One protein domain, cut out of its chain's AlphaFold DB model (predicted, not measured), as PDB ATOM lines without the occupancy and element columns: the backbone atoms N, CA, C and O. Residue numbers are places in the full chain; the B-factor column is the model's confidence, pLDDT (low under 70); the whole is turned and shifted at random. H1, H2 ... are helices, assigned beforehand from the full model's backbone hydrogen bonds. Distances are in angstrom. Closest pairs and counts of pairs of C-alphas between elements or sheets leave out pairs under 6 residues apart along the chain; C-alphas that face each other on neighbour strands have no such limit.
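AT A GLANCE: This is residues 184 to 334 of the 405 residues of an uncharacterized protein of Rickettsiales bacterium Ac37b (UniProt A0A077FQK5). One long helix, H4, runs through the middle of this model; H3 folds back along it as a helical hairpin, and a second long helix, H6, crosses it steeply, with residues 319 to 334 sticking out as a free arm. Over the later part of H4 lie the shorter helices H2 and H5, side by side and running opposite ways, with H1 crossing H2. The printed part has 151 residues with six named helices, H1 to H6 in order along the chain, and no named strand; its class is all helix, and the helix packing is mostly crossed. The whole is only just compact, close to loose, with a radius of gyration of the C-alphas of 17.6 A and spans of 53 by 38 by 27 A.

IN THESE COORDINATES: H4 is residues 247 to 281, 50.5 A from first to last C-alpha, from C-alpha 247 at (-47.996, -157.271, 18.454) to C-alpha 281 at (-81.900, -136.958, -12.993). H3 is residues 219 to 242, 34.3 A long. H6 is residues 300 to 333, 48.5 A long, ending with C-alpha 333 at (-59.977, -129.648, 30.542). The shorter helices are H1, residues 184 to 198, beginning with C-alpha 184 at (-54.809, -155.028, -7.237); H2, residues 204 to 216; and H5, residues 286 to 296.

HOW THE PARTS SIT: H4 is the hub, touching five helices. H3 and H4 form a hairpin, a shallow tilt of 28 degrees, opposite ways; their closest C-alphas, of Leu 229 and Leu 260, are 5.7 A apart. Residues 265 to 273 of H4 touch residues 306 to 317 of H6 at a steep tilt of 51 degrees, closest at the C-alphas of Gly 272 and Val 309, 5.9 A. H2 touches H4 about perpendicular, at 88 degrees, closest at the C-alphas of Thr 214 and His 270, 5.5 A. H5 touches H4 at 79 degrees, about perpendicular, closest at the C-alphas of Ala 277 and Leu 289, 6.4 A. H2 and H5 touch at a shallow tilt of 9 degrees, opposite ways, closest at the C-alphas of Leu 215 and Arg 290, 6.5 A. H1 touches H2, closest at the C-alphas of Val 189 and Tyr 210, 5.3 A. H1 and H4 only just touch, with 3 pairs of C-alphas within 8 A, the closest being those of Arg 193 and Gly 262, 6.6 A. H3 and H6 are apart. In H1, H2, H3, H4, H5 and H6 every O i to N i+4 pair is within hydrogen-bond range.

THE WHOLE: The two C-alphas farthest apart, of Lys 243 and Thr 299, are 54.3 A apart. The printed part has no cut, and the five links between the helices are tight. The mean pLDDT of the printed part is 83.2; 26 residues are under 70, among them residues 234 to 245 and 327 to 334.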
ATOM      1  N   GLU A 184     -55.238-156.151  -6.386       85.44
ATOM      2  CA  GLU A 184     -54.809-155.028  -7.237       85.44
ATOM      3  C   GLU A 184     -55.865-153.902  -7.288       85.44
ATOM      4  O   GLU A 184     -55.542-152.714  -7.273       85.44
ATOM      5  N   HIS A 185     -57.155-154.256  -7.314       84.56
ATOM      6  CA  HIS A 185     -58.248-153.284  -7.220       84.56
ATOM      7  C   HIS A 185     -58.328-152.662  -5.813       84.56
ATOM      8  O   HIS A 185     -58.504-151.449  -5.694       84.56
ATOM      9  N   LYS A 186     -58.113-153.450  -4.748       86.62
ATOM     10  CA  LYS A 186     -58.000-152.937  -3.373       86.62
ATOM     11  C   LYS A 186     -56.873-151.909  -3.240       86.62
ATOM     12  O   LYS A 186     -57.102-150.844  -2.675       86.62
ATOM     13  N   GLU A 187     -55.692-152.183  -3.790       87.69
ATOM     14  CA  GLU A 187     -54.550-151.258  -3.780       87.69
ATOM     15  C   GLU A 187     -54.880-149.932  -4.485       87.69
ATOM     16  O   GLU A 187     -54.601-148.860  -3.944       87.69
ATOM     17  N   LYS A 188     -55.558-149.977  -5.642       89.00
ATOM     18  CA  LYS A 188     -56.021-148.774  -6.364       89.00
ATOM     19  C   LYS A 188     -57.039-147.959  -5.560       89.00
ATOM     20  O   LYS A 188     -56.929-146.735  -5.505       89.00
ATOM     21  N   VAL A 189     -57.997-148.620  -4.903       91.25
ATOM     22  CA  VAL A 189     -58.973-147.958  -4.018       91.25
ATOM     23  C   VAL A 189     -58.281-147.344  -2.799       91.25
ATOM     24  O   VAL A 189     -58.564-146.200  -2.451       91.25
ATOM     25  N   GLN A 190     -57.334-148.046  -2.173       90.12
ATOM     26  CA  GLN A 190     -56.580-147.524  -1.029       90.12
ATOM     27  C   GLN A 190     -55.674-146.341  -1.412       90.12
ATOM     28  O   GLN A 190     -55.594-145.377  -0.648       90.12
ATOM     29  N   ALA A 191     -55.064-146.350  -2.602       91.75
ATOM     30  CA  ALA A 191     -54.338-145.197  -3.138       91.75
ATOM     31  C   ALA A 191     -55.260-143.977  -3.321       91.75
ATOM     32  O   ALA A 191     -54.936-142.888  -2.843       91.75
ATOM     33  N   ALA A 192     -56.444-144.170  -3.915       92.62
ATOM     34  CA  ALA A 192     -57.432-143.106  -4.089       92.62
ATOM     35  C   ALA A 192     -57.910-142.529  -2.747       92.62
ATOM     36  O   ALA A 192     -57.903-141.312  -2.561       92.62
ATOM     37  N   ARG A 193     -58.265-143.395  -1.784       93.06
ATOM     38  CA  ARG A 193     -58.633-142.984  -0.420       93.06
ATOM     39  C   ARG A 193     -57.520-142.163   0.229       93.06
ATOM     40  O   ARG A 193     -57.812-141.124   0.811       93.06
ATOM     41  N   LYS A 194     -56.255-142.579   0.101       92.12
ATOM     42  CA  LYS A 194     -55.105-141.853   0.660       92.12
ATOM     43  C   LYS A 194     -54.959-140.450   0.062       92.12
ATOM     44  O   LYS A 194     -54.813-139.494   0.821       92.12
ATOM     45  N   ASP A 195     -55.048-140.307  -1.259       92.75
ATOM     46  CA  ASP A 195     -55.008-138.987  -1.904       92.75
ATOM     47  C   ASP A 195     -56.174-138.097  -1.434       92.75
ATOM     48  O   ASP A 195     -55.952-136.932  -1.097       92.75
ATOM     49  N   ILE A 196     -57.389-138.648  -1.308       91.81
ATOM     50  CA  ILE A 196     -58.566-137.936  -0.774       91.81
ATOM     51  C   ILE A 196     -58.350-137.514   0.688       91.81
ATOM     52  O   ILE A 196     -58.655-136.376   1.052       91.81
ATOM     53  N   GLU A 197     -57.806-138.388   1.538       87.31
ATOM     54  CA  GLU A 197     -57.526-138.080   2.943       87.31
ATOM     55  C   GLU A 197     -56.470-136.983   3.098       87.31
ATOM     56  O   GLU A 197     -56.695-136.031   3.853       87.31
ATOM     57  N   GLU A 198     -55.368-137.053   2.347       88.25
ATOM     58  CA  GLU A 198     -54.343-136.002   2.286       88.25
ATOM     59  C   GLU A 198     -54.912-134.697   1.696       88.25
ATOM     60  O   GLU A 198     -54.583-133.598   2.155       88.25
ATOM     61  N   GLY A 199     -55.884-134.796   0.786       85.56
ATOM     62  CA  GLY A 199     -56.594-133.665   0.179       85.56
ATOM     63  C   GLY A 199     -56.153-133.316  -1.231       85.56
ATOM     64  O   GLY A 199     -56.444-132.216  -1.697       85.56
ATOM     65  N   LYS A 200     -55.448-134.238  -1.878       90.06
ATOM     66  CA  LYS A 200     -55.156-134.209  -3.306       90.06
ATOM     67  C   LYS A 200     -56.409-134.597  -4.089       90.06
ATOM     68  O   LYS A 200     -57.379-135.125  -3.544       90.06
ATOM     69  N   GLU A 201     -56.378-134.344  -5.388       88.44
ATOM     70  CA  GLU A 201     -57.423-134.776  -6.312       88.44
ATOM     71  C   GLU A 201     -56.926-136.044  -7.024       88.44
ATOM     72  O   GLU A 201     -55.910-135.958  -7.722       88.44
ATOM     73  N   PRO A 202     -57.560-137.223  -6.832       88.12
ATOM     74  CA  PRO A 202     -57.120-138.448  -7.490       88.12
ATOM     75  C   PRO A 202     -57.118-138.277  -9.017       88.12
ATOM     76  O   PRO A 202     -58.086-137.742  -9.565       88.12
ATOM     77  N   PRO A 203     -56.084-138.753  -9.739       88.62
ATOM     78  CA  PRO A 203     -56.050-138.678 -11.197       88.62
ATOM     79  C   PRO A 203     -57.312-139.290 -11.817       88.62
ATOM     80  O   PRO A 203     -57.782-140.323 -11.347       88.62
ATOM     81  N   ALA A 204     -57.844-138.711 -12.898       85.19
ATOM     82  CA  ALA A 204     -59.152-139.099 -13.450       85.19
ATOM     83  C   ALA A 204     -59.388-140.622 -13.665       85.19
ATOM     84  O   ALA A 204     -60.506-141.072 -13.402       85.19
ATOM     85  N   PRO A 205     -58.398-141.450 -14.074       88.19
ATOM     86  CA  PRO A 205     -58.563-142.909 -14.121       88.19
ATOM     87  C   PRO A 205     -58.752-143.548 -12.735       88.19
ATOM     88  O   PRO A 205     -59.559-144.460 -12.578       88.19
ATOM     89  N   MET A 206     -58.040-143.046 -11.724       90.88
ATOM     90  CA  MET A 206     -58.117-143.504 -10.336       90.88
ATOM     91  C   MET A 206     -59.403-143.016  -9.653       90.88
ATOM     92  O   MET A 206     -60.043-143.795  -8.955       90.88
ATOM     93  N   LEU A 207     -59.838-141.777  -9.924       90.31
ATOM     94  CA  LEU A 207     -61.156-141.279  -9.512       90.31
ATOM     95  C   LEU A 207     -62.278-142.160 -10.078       90.31
ATOM     96  O   LEU A 207     -63.203-142.510  -9.352       90.31
ATOM     97  N   ARG A 208     -62.183-142.556 -11.357       90.81
ATOM     98  CA  ARG A 208     -63.149-143.457 -12.002       90.81
ATOM     99  C   ARG A 208     -63.184-144.834 -11.339       90.81
ATOM    100  O   ARG A 208     -64.273-145.314 -11.042       90.81
ATOM    101  N   GLU A 209     -62.029-145.446 -11.088       91.06
ATOM    102  CA  GLU A 209     -61.941-146.750 -10.410       91.06
ATOM    103  C   GLU A 209     -62.519-146.681  -8.984       91.06
ATOM    104  O   GLU A 209     -63.368-147.490  -8.613       91.06
ATOM    105  N   TYR A 210     -62.128-145.658  -8.218       93.88
ATOM    106  CA  TYR A 210     -62.605-145.414  -6.857       93.88
ATOM    107  C   TYR A 210     -64.118-145.192  -6.792       93.88
ATOM    108  O   TYR A 210     -64.828-145.845  -6.030       93.88
ATOM    109  N   VAL A 211     -64.644-144.291  -7.620       92.62
ATOM    110  CA  VAL A 211     -66.072-143.972  -7.619       92.62
ATOM    111  C   VAL A 211     -66.901-145.167  -8.095       92.62
ATOM    112  O   VAL A 211     -67.947-145.445  -7.505       92.62
ATOM    113  N   ASN A 212     -66.420-145.934  -9.078       91.12
ATOM    114  CA  ASN A 212     -67.077-147.175  -9.481       91.12
ATOM    115  C   ASN A 212     -67.078-148.219  -8.357       91.12
ATOM    116  O   ASN A 212     -68.130-148.810  -8.125       91.12
ATOM    117  N   HIS A 213     -65.995-148.365  -7.585       91.25
ATOM    118  CA  HIS A 213     -65.990-149.180  -6.364       91.25
ATOM    119  C   HIS A 213     -67.086-148.731  -5.375       91.25
ATOM    120  O   HIS A 213     -67.890-149.551  -4.920       91.25
ATOM    121  N   THR A 214     -67.257-147.418  -5.151       90.94
ATOM    122  CA  THR A 214     -68.379-146.895  -4.338       90.94
ATOM    123  C   THR A 214     -69.775-147.164  -4.936       90.94
ATOM    124  O   THR A 214     -70.781-146.947  -4.258       90.94
ATOM    125  N   LEU A 215     -69.890-147.710  -6.152       90.00
ATOM    126  CA  LEU A 215     -71.140-148.146  -6.792       90.00
ATOM    127  C   LEU A 215     -71.201-149.655  -7.113       90.00
ATOM    128  O   LEU A 215     -72.218-150.113  -7.638       90.00
ATOM    129  N   GLU A 216     -70.178-150.454  -6.803       85.50
ATOM    130  CA  GLU A 216     -70.151-151.901  -7.093       85.50
ATOM    131  C   GLU A 216     -71.091-152.712  -6.200       85.50
ATOM    132  O   GLU A 216     -71.742-153.646  -6.671       85.50
ATOM    133  N   LYS A 217     -71.193-152.303  -4.938       80.94
ATOM    134  CA  LYS A 217     -71.996-152.932  -3.886       80.94
ATOM    135  C   LYS A 217     -73.197-152.068  -3.514       80.94
ATOM    136  O   LYS A 217     -73.123-150.840  -3.636       80.94
ATOM    137  N   ASP A 218     -74.295-152.673  -3.069       77.19
ATOM    138  CA  ASP A 218     -75.457-151.908  -2.594       77.19
ATOM    139  C   ASP A 218     -75.213-151.280  -1.199       77.19
ATOM    140  O   ASP A 218     -74.120-151.378  -0.631       77.19
ATOM    141  N   GLU A 219     -76.190-150.548  -0.651       77.56
ATOM    142  CA  GLU A 219     -76.036-149.932   0.677       77.56
ATOM    143  C   GLU A 219     -76.065-150.973   1.820       77.56
ATOM    144  O   GLU A 219     -75.413-150.774   2.847       77.56
ATOM    145  N   LYS A 220     -76.757-152.108   1.643       76.69
ATOM    146  CA  LYS A 220     -76.851-153.188   2.635       76.69
ATOM    147  C   LYS A 220     -75.524-153.937   2.750       76.69
ATOM    148  O   LYS A 220     -75.007-154.055   3.857       76.69
ATOM    149  N   GLU A 221     -74.945-154.370   1.630       77.69
ATOM    150  CA  GLU A 221     -73.642-155.048   1.575       77.69
ATOM    151  C   GLU A 221     -72.532-154.178   2.195       77.69
ATOM    152  O   GLU A 221     -71.713-154.656   2.983       77.69
ATOM    153  N   LYS A 222     -72.530-152.869   1.896       78.56
ATOM    154  CA  LYS A 222     -71.581-151.914   2.492       78.56
ATOM    155  C   LYS A 222     -71.777-151.745   3.994       78.56
ATOM    156  O   LYS A 222     -70.788-151.709   4.720       78.56
ATOM    157  N   ASN A 223     -73.020-151.635   4.464       79.44
ATOM    158  CA  ASN A 223     -73.291-151.523   5.896       79.44
ATOM    159  C   ASN A 223     -72.860-152.794   6.635       79.44
ATOM    160  O   ASN A 223     -72.150-152.681   7.624       79.44
ATOM    161  N   GLN A 224     -73.140-153.985   6.094       74.38
ATOM    162  CA  GLN A 224     -72.648-155.253   6.648       74.38
ATOM    163  C   GLN A 224     -71.110-155.294   6.753       74.38
ATOM    164  O   GLN A 224     -70.579-155.744   7.766       74.38
ATOM    165  N   TYR A 225     -70.384-154.777   5.754       80.44
ATOM    166  CA  TYR A 225     -68.920-154.668   5.809       80.44
ATOM    167  C   TYR A 225     -68.435-153.666   6.877       80.44
ATOM    168  O   TYR A 225     -67.529-153.977   7.651       80.44
ATOM    169  N   ILE A 226     -69.067-152.490   6.965       82.25
ATOM    170  CA  ILE A 226     -68.755-151.449   7.963       82.25
ATOM    171  C   ILE A 226     -69.051-151.935   9.388       82.25
ATOM    172  O   ILE A 226     -68.228-151.727  10.278       82.25
ATOM    173  N   ASP A 227     -70.193-152.586   9.614       73.19
ATOM    174  CA  ASP A 227     -70.582-153.125  10.919       73.19
ATOM    175  C   ASP A 227     -69.666-154.295  11.324       73.19
ATOM    176  O   ASP A 227     -69.214-154.336  12.467       73.19
ATOM    177  N   ARG A 228     -69.276-155.187  10.396       69.25
ATOM    178  CA  ARG A 228     -68.276-156.243  10.665       69.25
ATOM    179  C   ARG A 228     -66.918-155.656  11.062       69.25
ATOM    180  O   ARG A 228     -66.322-156.114  12.033       69.25
ATOM    181  N   LEU A 229     -66.436-154.630  10.357       74.69
ATOM    182  CA  LEU A 229     -65.191-153.936  10.709       74.69
ATOM    183  C   LEU A 229     -65.290-153.210  12.060       74.69
ATOM    184  O   LEU A 229     -64.340-153.257  12.841       74.69
ATOM    185  N   ALA A 230     -66.432-152.588  12.368       72.56
ATOM    186  CA  ALA A 230     -66.675-151.969  13.669       72.56
ATOM    187  C   ALA A 230     -66.651-153.007  14.803       72.56
ATOM    188  O   ALA A 230     -65.951-152.798  15.788       72.56
ATOM    189  N   LEU A 231     -67.308-154.158  14.634       64.38
ATOM    190  CA  LEU A 231     -67.298-155.245  15.619       64.38
ATOM    191  C   LEU A 231     -65.885-155.787  15.886       64.38
ATOM    192  O   LEU A 231     -65.539-156.015  17.044       64.38
ATOM    193  N   MET A 232     -65.047-155.949  14.853       68.06
ATOM    194  CA  MET A 232     -63.647-156.375  15.027       68.06
ATOM    195  C   MET A 232     -62.807-155.325  15.769       68.06
ATOM    196  O   MET A 232     -61.989-155.671  16.623       68.06
ATOM    197  N   VAL A 233     -63.034-154.038  15.487       71.00
ATOM    198  CA  VAL A 233     -62.394-152.925  16.203       71.00
ATOM    199  C   VAL A 233     -62.834-152.875  17.668       71.00
ATOM    200  O   VAL A 233     -61.977-152.853  18.548       71.00
ATOM    201  N   ASP A 234     -64.138-152.910  17.941       65.25
ATOM    202  CA  ASP A 234     -64.702-152.856  19.293       65.25
ATOM    203  C   ASP A 234     -64.265-154.063  20.132       65.25
ATOM    204  O   ASP A 234     -64.010-153.941  21.330       65.25
ATOM    205  N   HIS A 235     -64.139-155.233  19.504       64.25
ATOM    206  CA  HIS A 235     -63.613-156.449  20.112       64.25
ATOM    207  C   HIS A 235     -62.148-156.294  20.558       64.25
ATOM    208  O   HIS A 235     -61.814-156.655  21.689       64.25
ATOM    209  N   LEU A 236     -61.281-155.723  19.714       64.25
ATOM    210  CA  LEU A 236     -59.872-155.489  20.051       64.25
ATOM    211  C   LEU A 236     -59.690-154.307  21.021       64.25
ATOM    212  O   LEU A 236     -58.808-154.358  21.874       64.25
ATOM    213  N   ASP A 237     -60.556-153.290  20.974       69.00
ATOM    214  CA  ASP A 237     -60.588-152.201  21.962       69.00
ATOM    215  C   ASP A 237     -61.045-152.704  23.347       69.00
ATOM    216  O   ASP A 237     -60.424-152.373  24.359       69.00
ATOM    217  N   LYS A 238     -62.068-153.569  23.412       60.00
ATOM    218  CA  LYS A 238     -62.493-154.249  24.653       60.00
ATOM    219  C   LYS A 238     -61.445-155.239  25.163       60.00
ATOM    220  O   LYS A 238     -61.255-155.341  26.377       60.00
ATOM    221  N   LYS A 239     -60.734-155.937  24.265       55.25
ATOM    222  CA  LYS A 239     -59.599-156.773  24.667       55.25
ATOM    223  C   LYS A 239     -58.503-155.905  25.283       55.25
ATOM    224  O   LYS A 239     -58.135-156.190  26.410       55.25
ATOM    225  N   GLU A 240     -58.070-154.814  24.648       67.12
ATOM    226  CA  GLU A 240     -57.015-153.941  25.201       67.12
ATOM    227  C   GLU A 240     -57.339-153.400  26.603       67.12
ATOM    228  O   GLU A 240     -56.458-153.378  27.460       67.12
ATOM    229  N   LYS A 241     -58.604-153.029  26.863       63.00
ATOM    230  CA  LYS A 241     -59.068-152.600  28.198       63.00
ATOM    231  C   LYS A 241     -58.952-153.684  29.283       63.00
ATOM    232  O   LYS A 241     -58.882-153.344  30.458       63.00
ATOM    233  N   THR A 242     -58.976-154.966  28.916       50.84
ATOM    234  CA  THR A 242     -59.027-156.102  29.861       50.84
ATOM    235  C   THR A 242     -57.735-156.923  29.906       50.84
ATOM    236  O   THR A 242     -57.415-157.500  30.944       50.84
ATOM    237  N   LYS A 243     -56.983-156.986  28.799       59.53
ATOM    238  CA  LYS A 243     -55.701-157.688  28.633       59.53
ATOM    239  C   LYS A 243     -54.852-156.992  27.564       59.53
ATOM    240  O   LYS A 243     -55.346-156.658  26.490       59.53
ATOM    241  N   SER A 244     -53.547-156.866  27.799       63.56
ATOM    242  CA  SER A 244     -52.602-156.357  26.794       63.56
ATOM    243  C   SER A 244     -52.720-157.108  25.460       63.56
ATOM    244  O   SER A 244     -52.579-158.331  25.420       63.56
ATOM    245  N   LEU A 245     -52.930-156.370  24.364       63.97
ATOM    246  CA  LEU A 245     -52.906-156.920  23.002       63.97
ATOM    247  C   LEU A 245     -51.500-157.406  22.615       63.97
ATOM    248  O   LEU A 245     -50.502-156.764  22.979       63.97
ATOM    249  N   THR A 246     -51.425-158.477  21.817       73.50
ATOM    250  CA  THR A 246     -50.166-158.915  21.181       73.50
ATOM    251  C   THR A 246     -49.677-157.891  20.143       73.50
ATOM    252  O   THR A 246     -50.344-156.893  19.855       73.50
ATOM    253  N   LYS A 247     -48.484-158.104  19.567       80.88
ATOM    254  CA  LYS A 247     -47.996-157.271  18.454       80.88
ATOM    255  C   LYS A 247     -48.894-157.418  17.219       80.88
ATOM    256  O   LYS A 247     -49.285-156.410  16.642       80.88
ATOM    257  N   GLU A 248     -49.251-158.652  16.874       69.81
ATOM    258  CA  GLU A 248     -50.127-158.978  15.741       69.81
ATOM    259  C   GLU A 248     -51.511-158.346  15.920       69.81
ATOM    260  O   GLU A 248     -51.960-157.617  15.047       69.81
ATOM    261  N   GLU A 249     -52.131-158.485  17.096       65.06
ATOM    262  CA  GLU A 249     -53.444-157.885  17.379       65.06
ATOM    263  C   GLU A 249     -53.430-156.349  17.317       65.06
ATOM    264  O   GLU A 249     -54.440-155.732  16.985       65.06
ATOM    265  N   LYS A 250     -52.295-155.697  17.613       77.56
ATOM    266  CA  LYS A 250     -52.135-154.242  17.431       77.56
ATOM    267  C   LYS A 250     -52.013-153.860  15.955       77.56
ATOM    268  O   LYS A 250     -52.516-152.806  15.564       77.56
ATOM    269  N   GLU A 251     -51.385-154.705  15.144       80.31
ATOM    270  CA  GLU A 251     -51.265-154.530  13.692       80.31
ATOM    271  C   GLU A 251     -52.611-154.789  12.988       80.31
ATOM    272  O   GLU A 251     -53.047-153.948  12.199       80.31
ATOM    273  N   GLU A 252     -53.346-155.841  13.363       72.94
ATOM    274  CA  GLU A 252     -54.723-156.107  12.914       72.94
ATOM    275  C   GLU A 252     -55.693-154.997  13.325       72.94
ATOM    276  O   GLU A 252     -56.432-154.471  12.496       72.94
ATOM    277  N   ARG A 253     -55.669-154.573  14.595       79.62
ATOM    278  CA  ARG A 253     -56.499-153.466  15.093       79.62
ATOM    279  C   ARG A 253     -56.256-152.178  14.316       79.62
ATOM    280  O   ARG A 253     -57.210-151.452  14.030       79.62
ATOM    281  N   LYS A 254     -54.996-151.881  13.983       88.62
ATOM    282  CA  LYS A 254     -54.646-150.736  13.140       88.62
ATOM    283  C   LYS A 254     -55.241-150.905  11.739       88.62
ATOM    284  O   LYS A 254     -55.949-150.006  11.289       88.62
ATOM    285  N   LEU A 255     -55.029-152.061  11.104       84.38
ATOM    286  CA  LEU A 255     -55.574-152.391   9.785       84.38
ATOM    287  C   LEU A 255     -57.104-152.234   9.745       84.38
ATOM    288  O   LEU A 255     -57.631-151.581   8.850       84.38
ATOM    289  N   TYR A 256     -57.823-152.772  10.735       82.25
ATOM    290  CA  TYR A 256     -59.279-152.658  10.814       82.25
ATOM    291  C   TYR A 256     -59.745-151.223  11.080       82.25
ATOM    292  O   TYR A 256     -60.754-150.818  10.509       82.25
ATOM    293  N   LYS A 257     -59.026-150.418  11.879       87.19
ATOM    294  CA  LYS A 257     -59.357-148.991  12.074       87.19
ATOM    295  C   LYS A 257     -59.141-148.167  10.797       87.19
ATOM    296  O   LYS A 257     -59.976-147.316  10.489       87.19
ATOM    297  N   GLU A 258     -58.083-148.441  10.035       88.62
ATOM    298  CA  GLU A 258     -57.811-147.798   8.739       88.62
ATOM    299  C   GLU A 258     -58.836-148.224   7.666       88.62
ATOM    300  O   GLU A 258     -59.413-147.376   6.984       88.62
ATOM    301  N   GLU A 259     -59.158-149.517   7.572       87.38
ATOM    302  CA  GLU A 259     -60.162-150.045   6.638       87.38
ATOM    303  C   GLU A 259     -61.588-149.572   6.987       87.38
ATOM    304  O   GLU A 259     -62.341-149.180   6.096       87.38
ATOM    305  N   LEU A 260     -61.952-149.510   8.276       88.38
ATOM    306  CA  LEU A 260     -63.243-148.986   8.752       88.38
ATOM    307  C   LEU A 260     -63.426-147.504   8.409       88.38
ATOM    308  O   LEU A 260     -64.522-147.083   8.030       88.38
ATOM    309  N   LYS A 261     -62.361-146.707   8.535       89.62
ATOM    310  CA  LYS A 261     -62.348-145.296   8.133       89.62
ATOM    311  C   LYS A 261     -62.567-145.163   6.622       89.62
ATOM    312  O   LYS A 261     -63.438-144.402   6.202       89.62
ATOM    313  N   GLY A 262     -61.859-145.969   5.828       90.25
ATOM    314  CA  GLY A 262     -62.029-146.034   4.377       90.25
ATOM    315  C   GLY A 262     -63.442-146.444   3.948       90.25
ATOM    316  O   GLY A 262     -64.084-145.726   3.192       90.25
ATOM    317  N   ALA A 263     -63.988-147.532   4.489       89.19
ATOM    318  CA  ALA A 263     -65.341-147.988   4.161       89.19
ATOM    319  C   ALA A 263     -66.429-146.953   4.530       89.19
ATOM    320  O   ALA A 263     -67.437-146.823   3.829       89.19
ATOM    321  N   ARG A 264     -66.222-146.169   5.601       90.12
ATOM    322  CA  ARG A 264     -67.098-145.041   5.974       90.12
ATOM    323  C   ARG A 264     -66.998-143.868   4.992       90.12
ATOM    324  O   ARG A 264     -68.039-143.307   4.648       90.12
ATOM    325  N   LEU A 265     -65.796-143.530   4.516       92.19
ATOM    326  CA  LEU A 265     -65.593-142.546   3.443       92.19
ATOM    327  C   LEU A 265     -66.317-142.986   2.161       92.19
ATOM    328  O   LEU A 265     -67.094-142.216   1.604       92.19
ATOM    329  N   ASP A 266     -66.151-144.244   1.755       92.25
ATOM    330  CA  ASP A 266     -66.746-144.801   0.536       92.25
ATOM    331  C   ASP A 266     -68.285-144.822   0.591       92.25
ATOM    332  O   ASP A 266     -68.947-144.544  -0.414       92.25
ATOM    333  N   ARG A 267     -68.886-145.073   1.768       91.75
ATOM    334  CA  ARG A 267     -70.338-144.903   1.969       91.75
ATOM    335  C   ARG A 267     -70.763-143.435   1.870       91.75
ATOM    336  O   ARG A 267     -71.803-143.153   1.281       91.75
ATOM    337  N   ALA A 268     -69.998-142.502   2.430       91.81
ATOM    338  CA  ALA A 268     -70.339-141.083   2.361       91.81
ATOM    339  C   ALA A 268     -70.227-140.534   0.922       91.81
ATOM    340  O   ALA A 268     -71.116-139.810   0.477       91.81
ATOM    341  N   VAL A 269     -69.218-140.964   0.156       93.19
ATOM    342  CA  VAL A 269     -69.088-140.674  -1.284       93.19
ATOM    343  C   VAL A 269     -70.254-141.277  -2.075       93.19
ATOM    344  O   VAL A 269     -70.862-140.574  -2.880       93.19
ATOM    345  N   HIS A 270     -70.640-142.528  -1.794       93.44
ATOM    346  CA  HIS A 270     -71.830-143.148  -2.388       93.44
ATOM    347  C   HIS A 270     -73.101-142.309  -2.164       93.44
ATOM    348  O   HIS A 270     -73.865-142.094  -3.104       93.44
ATOM    349  N   MET A 271     -73.313-141.798  -0.944       92.50
ATOM    350  CA  MET A 271     -74.471-140.954  -0.625       92.50
ATOM    351  C   MET A 271     -74.414-139.588  -1.320       92.50
ATOM    352  O   MET A 271     -75.391-139.200  -1.951       92.50
ATOM    353  N   GLY A 272     -73.270-138.898  -1.319       94.00
ATOM    354  CA  GLY A 272     -73.134-137.622  -2.035       94.00
ATOM    355  C   GLY A 272     -73.353-137.752  -3.551       94.00
ATOM    356  O   GLY A 272     -73.944-136.874  -4.182       94.00
ATOM    357  N   ILE A 273     -72.944-138.880  -4.144       94.31
ATOM    358  CA  ILE A 273     -73.223-139.212  -5.550       94.31
ATOM    359  C   ILE A 273     -74.708-139.513  -5.762       94.31
ATOM    360  O   ILE A 273     -75.279-139.080  -6.764       94.31
ATOM    361  N   ARG A 274     -75.343-140.230  -4.828       94.00
ATOM    362  CA  ARG A 274     -76.781-140.517  -4.850       94.00
ATOM    363  C   ARG A 274     -77.608-139.233  -4.821       94.00
ATOM    364  O   ARG A 274     -78.535-139.106  -5.617       94.00
ATOM    365  N   ASP A 275     -77.233-138.274  -3.981       94.19
ATOM    366  CA  ASP A 275     -77.904-136.978  -3.870       94.19
ATOM    367  C   ASP A 275     -77.682-136.109  -5.122       94.19
ATOM    368  O   ASP A 275     -78.628-135.504  -5.633       94.19
ATOM    369  N   LEU A 276     -76.466-136.104  -5.686       93.81
ATOM    370  CA  LEU A 276     -76.173-135.431  -6.958       93.81
ATOM    371  C   LEU A 276     -76.985-136.029  -8.123       93.81
ATOM    372  O   LEU A 276     -77.595-135.288  -8.894       93.81
ATOM    373  N   ALA A 277     -77.036-137.358  -8.237       93.19
ATOM    374  CA  ALA A 277     -77.804-138.049  -9.270       93.19
ATOM    375  C   ALA A 277     -79.316-137.824  -9.110       93.19
ATOM    376  O   ALA A 277     -80.001-137.539 -10.097       93.19
ATOM    377  N   GLN A 278     -79.833-137.860  -7.877       93.62
ATOM    378  CA  GLN A 278     -81.235-137.560  -7.574       93.62
ATOM    379  C   GLN A 278     -81.592-136.115  -7.950       93.62
ATOM    380  O   GLN A 278     -82.678-135.873  -8.476       93.62
ATOM    381  N   LYS A 279     -80.670-135.166  -7.736       93.81
ATOM    382  CA  LYS A 279     -80.826-133.749  -8.090       93.81
ATOM    383  C   LYS A 279     -80.778-133.489  -9.599       93.81
ATOM    384  O   LYS A 279     -81.539-132.653 -10.076       93.81
ATOM    385  N   GLU A 280     -79.904-134.165 -10.350       92.75
ATOM    386  CA  GLU A 280     -79.756-133.942 -11.801       92.75
ATOM    387  C   GLU A 280     -80.679-134.814 -12.671       92.75
ATOM    388  O   GLU A 280     -80.997-134.420 -13.791       92.75
ATOM    389  N   THR A 281     -81.127-135.980 -12.189       91.56
ATOM    390  CA  THR A 281     -81.900-136.958 -12.993       91.56
ATOM    391  C   THR A 281     -83.250-137.364 -12.400       91.56
ATOM    392  O   THR A 281     -84.032-138.042 -13.065       91.56
ATOM    393  N   GLY A 282     -83.526-137.009 -11.140       92.00
ATOM    394  CA  GLY A 282     -84.701-137.492 -10.410       92.00
ATOM    395  C   GLY A 282     -84.633-138.967  -9.988       92.00
ATOM    396  O   GLY A 282     -85.626-139.476  -9.467       92.00
ATOM    397  N   ARG A 283     -83.498-139.658 -10.188       89.50
ATOM    398  CA  ARG A 283     -83.315-141.087  -9.879       89.50
ATOM    399  C   ARG A 283     -82.135-141.335  -8.942       89.50
ATOM    400  O   ARG A 283     -81.114-140.657  -9.020       89.50
ATOM    401  N   SER A 284     -82.265-142.364  -8.106       88.19
ATOM    402  CA  SER A 284     -81.249-142.778  -7.126       88.19
ATOM    403  C   SER A 284     -81.097-144.301  -6.970       88.19
ATOM    404  O   SER A 284     -80.432-144.761  -6.042       88.19
ATOM    405  N   ASP A 285     -81.677-145.097  -7.873       88.38
ATOM    406  CA  ASP A 285     -81.455-146.546  -7.939       88.38
ATOM    407  C   ASP A 285     -80.043-146.885  -8.454       88.38
ATOM    408  O   ASP A 285     -79.485-146.175  -9.290       88.38
ATOM    409  N   LEU A 286     -79.454-147.985  -7.970       86.44
ATOM    410  CA  LEU A 286     -78.055-148.338  -8.250       86.44
ATOM    411  C   LEU A 286     -77.712-148.448  -9.760       86.44
ATOM    412  O   LEU A 286     -76.639-147.969 -10.142       86.44
ATOM    413  N   PRO A 287     -78.575-148.999 -10.643       90.44
ATOM    414  CA  PRO A 287     -78.382-148.926 -12.096       90.44
ATOM    415  C   PRO A 287     -78.328-147.490 -12.648       90.44
ATOM    416  O   PRO A 287     -77.398-147.157 -13.394       90.44
ATOM    417  N   SER A 288     -79.268-146.618 -12.262       90.31
ATOM    418  CA  SER A 288     -79.252-145.202 -12.658       90.31
ATOM    419  C   SER A 288     -78.013-144.475 -12.128       90.31
ATOM    420  O   SER A 288     -77.398-143.728 -12.887       90.31
ATOM    421  N   LEU A 289     -77.578-144.738 -10.886       91.38
ATOM    422  CA  LEU A 289     -76.349-144.158 -10.321       91.38
ATOM    423  C   LEU A 289     -75.106-144.526 -11.142       91.38
ATOM    424  O   LEU A 289     -74.306-143.649 -11.462       91.38
ATOM    425  N   ARG A 290     -74.957-145.801 -11.529       92.31
ATOM    426  CA  ARG A 290     -73.840-146.269 -12.375       92.31
ATOM    427  C   ARG A 290     -73.853-145.611 -13.753       92.31
ATOM    428  O   ARG A 290     -72.807-145.203 -14.251       92.31
ATOM    429  N   THR A 291     -75.031-145.487 -14.360       92.25
ATOM    430  CA  THR A 291     -75.195-144.852 -15.678       92.25
ATOM    431  C   THR A 291     -74.851-143.362 -15.615       92.25
ATOM    432  O   THR A 291     -74.067-142.871 -16.424       92.25
ATOM    433  N   PHE A 292     -75.371-142.666 -14.599       93.25
ATOM    434  CA  PHE A 292     -75.082-141.262 -14.327       93.25
ATOM    435  C   PHE A 292     -73.582-141.019 -14.122       93.25
ATOM    436  O   PHE A 292     -73.001-140.175 -14.797       93.25
ATOM    437  N   VAL A 293     -72.939-141.786 -13.238       92.56
ATOM    438  CA  VAL A 293     -71.508-141.640 -12.939       92.56
ATOM    439  C   VAL A 293     -70.635-141.867 -14.167       92.56
ATOM    440  O   VAL A 293     -69.753-141.049 -14.420       92.56
ATOM    441  N   ASN A 294     -70.881-142.919 -14.954       92.12
ATOM    442  CA  ASN A 294     -70.086-143.177 -16.157       92.12
ATOM    443  C   ASN A 294     -70.181-142.008 -17.154       92.12
ATOM    444  O   ASN A 294     -69.146-141.515 -17.597       92.12
ATOM    445  N   MET A 295     -71.391-141.493 -17.402       92.19
ATOM    446  CA  MET A 295     -71.624-140.332 -18.271       92.19
ATOM    447  C   MET A 295     -70.934-139.054 -17.756       92.19
ATOM    448  O   MET A 295     -70.317-138.324 -18.530       92.19
ATOM    449  N   GLN A 296     -70.979-138.772 -16.448       92.31
ATOM    450  CA  GLN A 296     -70.272-137.613 -15.882       92.31
ATOM    451  C   GLN A 296     -68.748-137.778 -16.034       92.31
ATOM    452  O   GLN A 296     -68.063-136.846 -16.453       92.31
ATOM    453  N   LEU A 297     -68.215-138.975 -15.765       91.69
ATOM    454  CA  LEU A 297     -66.782-139.285 -15.828       91.69
ATOM    455  C   LEU A 297     -66.195-139.339 -17.251       91.69
ATOM    456  O   LEU A 297     -64.981-139.520 -17.393       91.69
ATOM    457  N   GLU A 298     -67.004-139.197 -18.299       91.19
ATOM    458  CA  GLU A 298     -66.546-139.014 -19.685       91.19
ATOM    459  C   GLU A 298     -66.170-137.557 -20.003       91.19
ATOM    460  O   GLU A 298     -65.339-137.325 -20.878       91.19
ATOM    461  N   THR A 299     -66.694-136.575 -19.260       92.88
ATOM    462  CA  THR A 299     -66.480-135.139 -19.521       92.88
ATOM    463  C   THR A 299     -65.671-134.465 -18.412       92.88
ATOM    464  O   THR A 299     -65.801-134.822 -17.246       92.88
ATOM    465  N   GLU A 300     -64.868-133.442 -18.725       90.38
ATOM    466  CA  GLU A 300     -64.127-132.702 -17.682       90.38
ATOM    467  C   GLU A 300     -65.056-131.979 -16.694       90.38
ATOM    468  O   GLU A 300     -64.785-131.947 -15.497       90.38
ATOM    469  N   GLN A 301     -66.199-131.468 -17.165       91.81
ATOM    470  CA  GLN A 301     -67.198-130.834 -16.297       91.81
ATOM    471  C   GLN A 301     -67.861-131.842 -15.345       91.81
ATOM    472  O   GLN A 301     -68.039-131.545 -14.165       91.81
ATOM    473  N   GLY A 302     -68.197-133.044 -15.821       90.56
ATOM    474  CA  GLY A 302     -68.775-134.090 -14.978       90.56
ATOM    475  C   GLY A 302     -67.760-134.708 -14.011       90.56
ATOM    476  O   GLY A 302     -68.085-134.909 -12.840       90.56
ATOM    477  N   LYS A 303     -66.502-134.902 -14.435       91.31
ATOM    478  CA  LYS A 303     -65.388-135.248 -13.533       91.31
ATOM    479  C   LYS A 303     -65.246-134.218 -12.412       91.31
ATOM    480  O   LYS A 303     -65.166-134.618 -11.255       91.31
ATOM    481  N   ALA A 304     -65.286-132.921 -12.729       92.56
ATOM    482  CA  ALA A 304     -65.216-131.855 -11.730       92.56
ATOM    483  C   ALA A 304     -66.373-131.928 -10.715       92.56
ATOM    484  O   ALA A 304     -66.112-131.891  -9.515       92.56
ATOM    485  N   LYS A 305     -67.624-132.145 -11.154       93.81
ATOM    486  CA  LYS A 305     -68.769-132.351 -10.239       93.81
ATOM    487  C   LYS A 305     -68.557-133.529  -9.281       93.81
ATOM    488  O   LYS A 305     -68.798-133.399  -8.084       93.81
ATOM    489  N   ILE A 306     -68.113-134.677  -9.798       93.75
ATOM    490  CA  ILE A 306     -67.852-135.878  -8.985       93.75
ATOM    491  C   ILE A 306     -66.693-135.629  -8.006       93.75
ATOM    492  O   ILE A 306     -66.780-135.990  -6.832       93.75
ATOM    493  N   GLN A 307     -65.641-134.944  -8.453       93.12
ATOM    494  CA  GLN A 307     -64.508-134.558  -7.617       93.12
ATOM    495  C   GLN A 307     -64.905-133.552  -6.521       93.12
ATOM    496  O   GLN A 307     -64.395-133.627  -5.404       93.12
ATOM    497  N   ASP A 308     -65.853-132.652  -6.792       93.88
ATOM    498  CA  ASP A 308     -66.389-131.708  -5.807       93.88
ATOM    499  C   ASP A 308     -67.295-132.382  -4.764       93.88
ATOM    500  O   ASP A 308     -67.207-132.029  -3.587       93.88
ATOM    501  N   VAL A 309     -68.054-133.425  -5.130       94.81
ATOM    502  CA  VAL A 309     -68.735-134.304  -4.155       94.81
ATOM    503  C   VAL A 309     -67.719-134.970  -3.220       94.81
ATOM    504  O   VAL A 309     -67.878-134.920  -2.000       94.81
ATOM    505  N   VAL A 310     -66.636-135.536  -3.762       93.62
ATOM    506  CA  VAL A 310     -65.569-136.165  -2.959       93.62
ATOM    507  C   VAL A 310     -64.880-135.142  -2.039       93.62
ATOM    508  O   VAL A 310     -64.675-135.414  -0.852       93.62
ATOM    509  N   LYS A 311     -64.591-133.927  -2.533       92.88
ATOM    510  CA  LYS A 311     -64.067-132.814  -1.716       92.88
ATOM    511  C   LYS A 311     -65.036-132.408  -0.604       92.88
ATOM    512  O   LYS A 311     -64.580-132.150   0.510       92.88
ATOM    513  N   GLN A 312     -66.338-132.320  -0.884       93.31
ATOM    514  CA  GLN A 312     -67.358-131.965   0.104       93.31
ATOM    515  C   GLN A 312     -67.434-133.020   1.211       93.31
ATOM    516  O   GLN A 312     -67.250-132.678   2.377       93.31
ATOM    517  N   VAL A 313     -67.582-134.297   0.852       91.94
ATOM    518  CA  VAL A 313     -67.620-135.416   1.805       91.94
ATOM    519  C   VAL A 313     -66.380-135.431   2.707       91.94
ATOM    520  O   VAL A 313     -66.495-135.544   3.929       91.94
ATOM    521  N   ARG A 314     -65.181-135.228   2.142       90.56
ATOM    522  CA  ARG A 314     -63.935-135.131   2.923       90.56
ATOM    523  C   ARG A 314     -63.945-133.946   3.904       90.56
ATOM    524  O   ARG A 314     -63.460-134.085   5.027       90.56
ATOM    525  N   ARG A 315     -64.486-132.785   3.508       88.94
ATOM    526  CA  ARG A 315     -64.638-131.613   4.397       88.94
ATOM    527  C   ARG A 315     -65.620-131.894   5.534       88.94
ATOM    528  O   ARG A 315     -65.313-131.547   6.667       88.94
ATOM    529  N   GLU A 316     -66.750-132.535   5.250       88.00
ATOM    530  CA  GLU A 316     -67.777-132.872   6.245       88.00
ATOM    531  C   GLU A 316     -67.268-133.882   7.280       88.00
ATOM    532  O   GLU A 316     -67.441-133.668   8.481       88.00
ATOM    533  N   ILE A 317     -66.562-134.931   6.837       84.25
ATOM    534  CA  ILE A 317     -65.898-135.892   7.733       84.25
ATOM    535  C   ILE A 317     -64.867-135.167   8.610       84.25
ATOM    536  O   ILE A 317     -64.936-135.260   9.833       84.25
ATOM    537  N   LYS A 318     -63.972-134.362   8.018       84.00
ATOM    538  CA  LYS A 318     -62.955-133.625   8.785       84.00
ATOM    539  C   LYS A 318     -63.560-132.615   9.773       84.00
ATOM    540  O   LYS A 318     -63.064-132.487  10.886       84.00
ATOM    541  N   ALA A 319     -64.631-131.913   9.401       81.75
ATOM    542  CA  ALA A 319     -65.329-130.984  10.293       81.75
ATOM    543  C   ALA A 319     -66.001-131.708  11.472       81.75
ATOM    544  O   ALA A 319     -65.973-131.218  12.604       81.75
ATOM    545  N   ARG A 320     -66.562-132.898  11.224       78.62
ATOM    546  CA  ARG A 320     -67.124-133.768  12.263       78.62
ATOM    547  C   ARG A 320     -66.046-134.282  13.218       78.62
ATOM    548  O   ARG A 320     -66.262-134.238  14.427       78.62
ATOM    549  N   ASP A 321     -64.903-134.720  12.696       78.31
ATOM    550  CA  ASP A 321     -63.777-135.202  13.503       78.31
ATOM    551  C   ASP A 321     -63.170-134.074  14.358       78.31
ATOM    552  O   ASP A 321     -62.941-134.269  15.552       78.31
ATOM    553  N   ASN A 322     -63.007-132.867  13.797       75.75
ATOM    554  CA  ASN A 322     -62.609-131.672  14.552       75.75
ATOM    555  C   ASN A 322     -63.591-131.374  15.699       75.75
ATOM    556  O   ASN A 322     -63.178-131.336  16.853       75.75
ATOM    557  N   THR A 323     -64.895-131.266  15.409       75.56
ATOM    558  CA  THR A 323     -65.939-131.010  16.427       75.56
ATOM    559  C   THR A 323     -65.964-132.086  17.529       75.56
ATOM    560  O   THR A 323     -66.317-131.806  18.676       75.56
ATOM    561  N   LEU A 324     -65.614-133.338  17.212       72.19
ATOM    562  CA  LEU A 324     -65.505-134.422  18.197       72.19
ATOM    563  C   LEU A 324     -64.248-134.298  19.070       72.19
ATOM    564  O   LEU A 324     -64.318-134.592  20.263       72.19
ATOM    565  N   ASN A 325     -63.126-133.846  18.506       69.94
ATOM    566  CA  ASN A 325     -61.899-133.591  19.260       69.94
ATOM    567  C   ASN A 325     -62.030-132.346  20.148       69.94
ATOM    568  O   ASN A 325     -61.749-132.441  21.334       69.94
ATOM    569  N   GLU A 326     -62.580-131.241  19.638       71.12
ATOM    570  CA  GLU A 326     -62.874-130.025  20.416       71.12
ATOM    571  C   GLU A 326     -63.760-130.333  21.637       71.12
ATOM    572  O   GLU A 326     -63.487-129.875  22.746       71.12
ATOM    573  N   LYS A 327     -64.782-131.186  21.473       68.56
ATOM    574  CA  LYS A 327     -65.614-131.659  22.594       68.56
ATOM    575  C   LYS A 327     -64.846-132.529  23.589       68.56
ATOM    576  O   LYS A 327     -65.084-132.413  24.787       68.56
ATOM    577  N   ARG A 328     -63.939-133.393  23.123       66.44
ATOM    578  CA  ARG A 328     -63.078-134.216  23.993       66.44
ATOM    579  C   ARG A 328     -62.065-133.375  24.760       66.44
ATOM    580  O   ARG A 328     -61.851-133.641  25.935       66.44
ATOM    581  N   GLU A 329     -61.487-132.359  24.131       63.69
ATOM    582  CA  GLU A 329     -60.541-131.432  24.755       63.69
ATOM    583  C   GLU A 329     -61.240-130.549  25.795       63.69
ATOM    584  O   GLU A 329     -60.763-130.453  26.928       63.69
ATOM    585  N   ALA A 330     -62.421-130.008  25.471       61.41
ATOM    586  CA  ALA A 330     -63.269-129.284  26.420       61.41
ATOM    587  C   ALA A 330     -63.672-130.151  27.628       61.41
ATOM    588  O   ALA A 330     -63.530-129.707  28.763       61.41
ATOM    589  N   LEU A 331     -64.090-131.404  27.403       53.88
ATOM    590  CA  LEU A 331     -64.356-132.358  28.485       53.88
ATOM    591  C   LEU A 331     -63.088-132.663  29.295       53.88
ATOM    592  O   LEU A 331     -63.132-132.623  30.512       53.88
ATOM    593  N   SER A 332     -61.942-132.916  28.655       52.62
ATOM    594  CA  SER A 332     -60.693-133.249  29.363       52.62
ATOM    595  C   SER A 332     -60.130-132.101  30.208       52.62
ATOM    596  O   SER A 332     -59.434-132.346  31.190       52.62
ATOM    597  N   SER A 333     -60.443-130.853  29.847       51.09
ATOM    598  CA  SER A 333     -59.977-129.648  30.542       51.09
ATOM    599  C   SER A 333     -60.956-129.135  31.605       51.09
ATOM    600  O   SER A 333     -60.562-128.322  32.437       51.09
ATOM    601  N   SER A 334     -62.195-129.642  31.645       45.97
ATOM    602  CA  SER A 334     -63.185-129.318  32.684       45.97
ATOM    603  C   SER A 334     -63.183-130.285  33.880       45.97
ATOM    604  O   SER A 334     -64.154-130.311  34.634       45.97
TER     605      SER A 334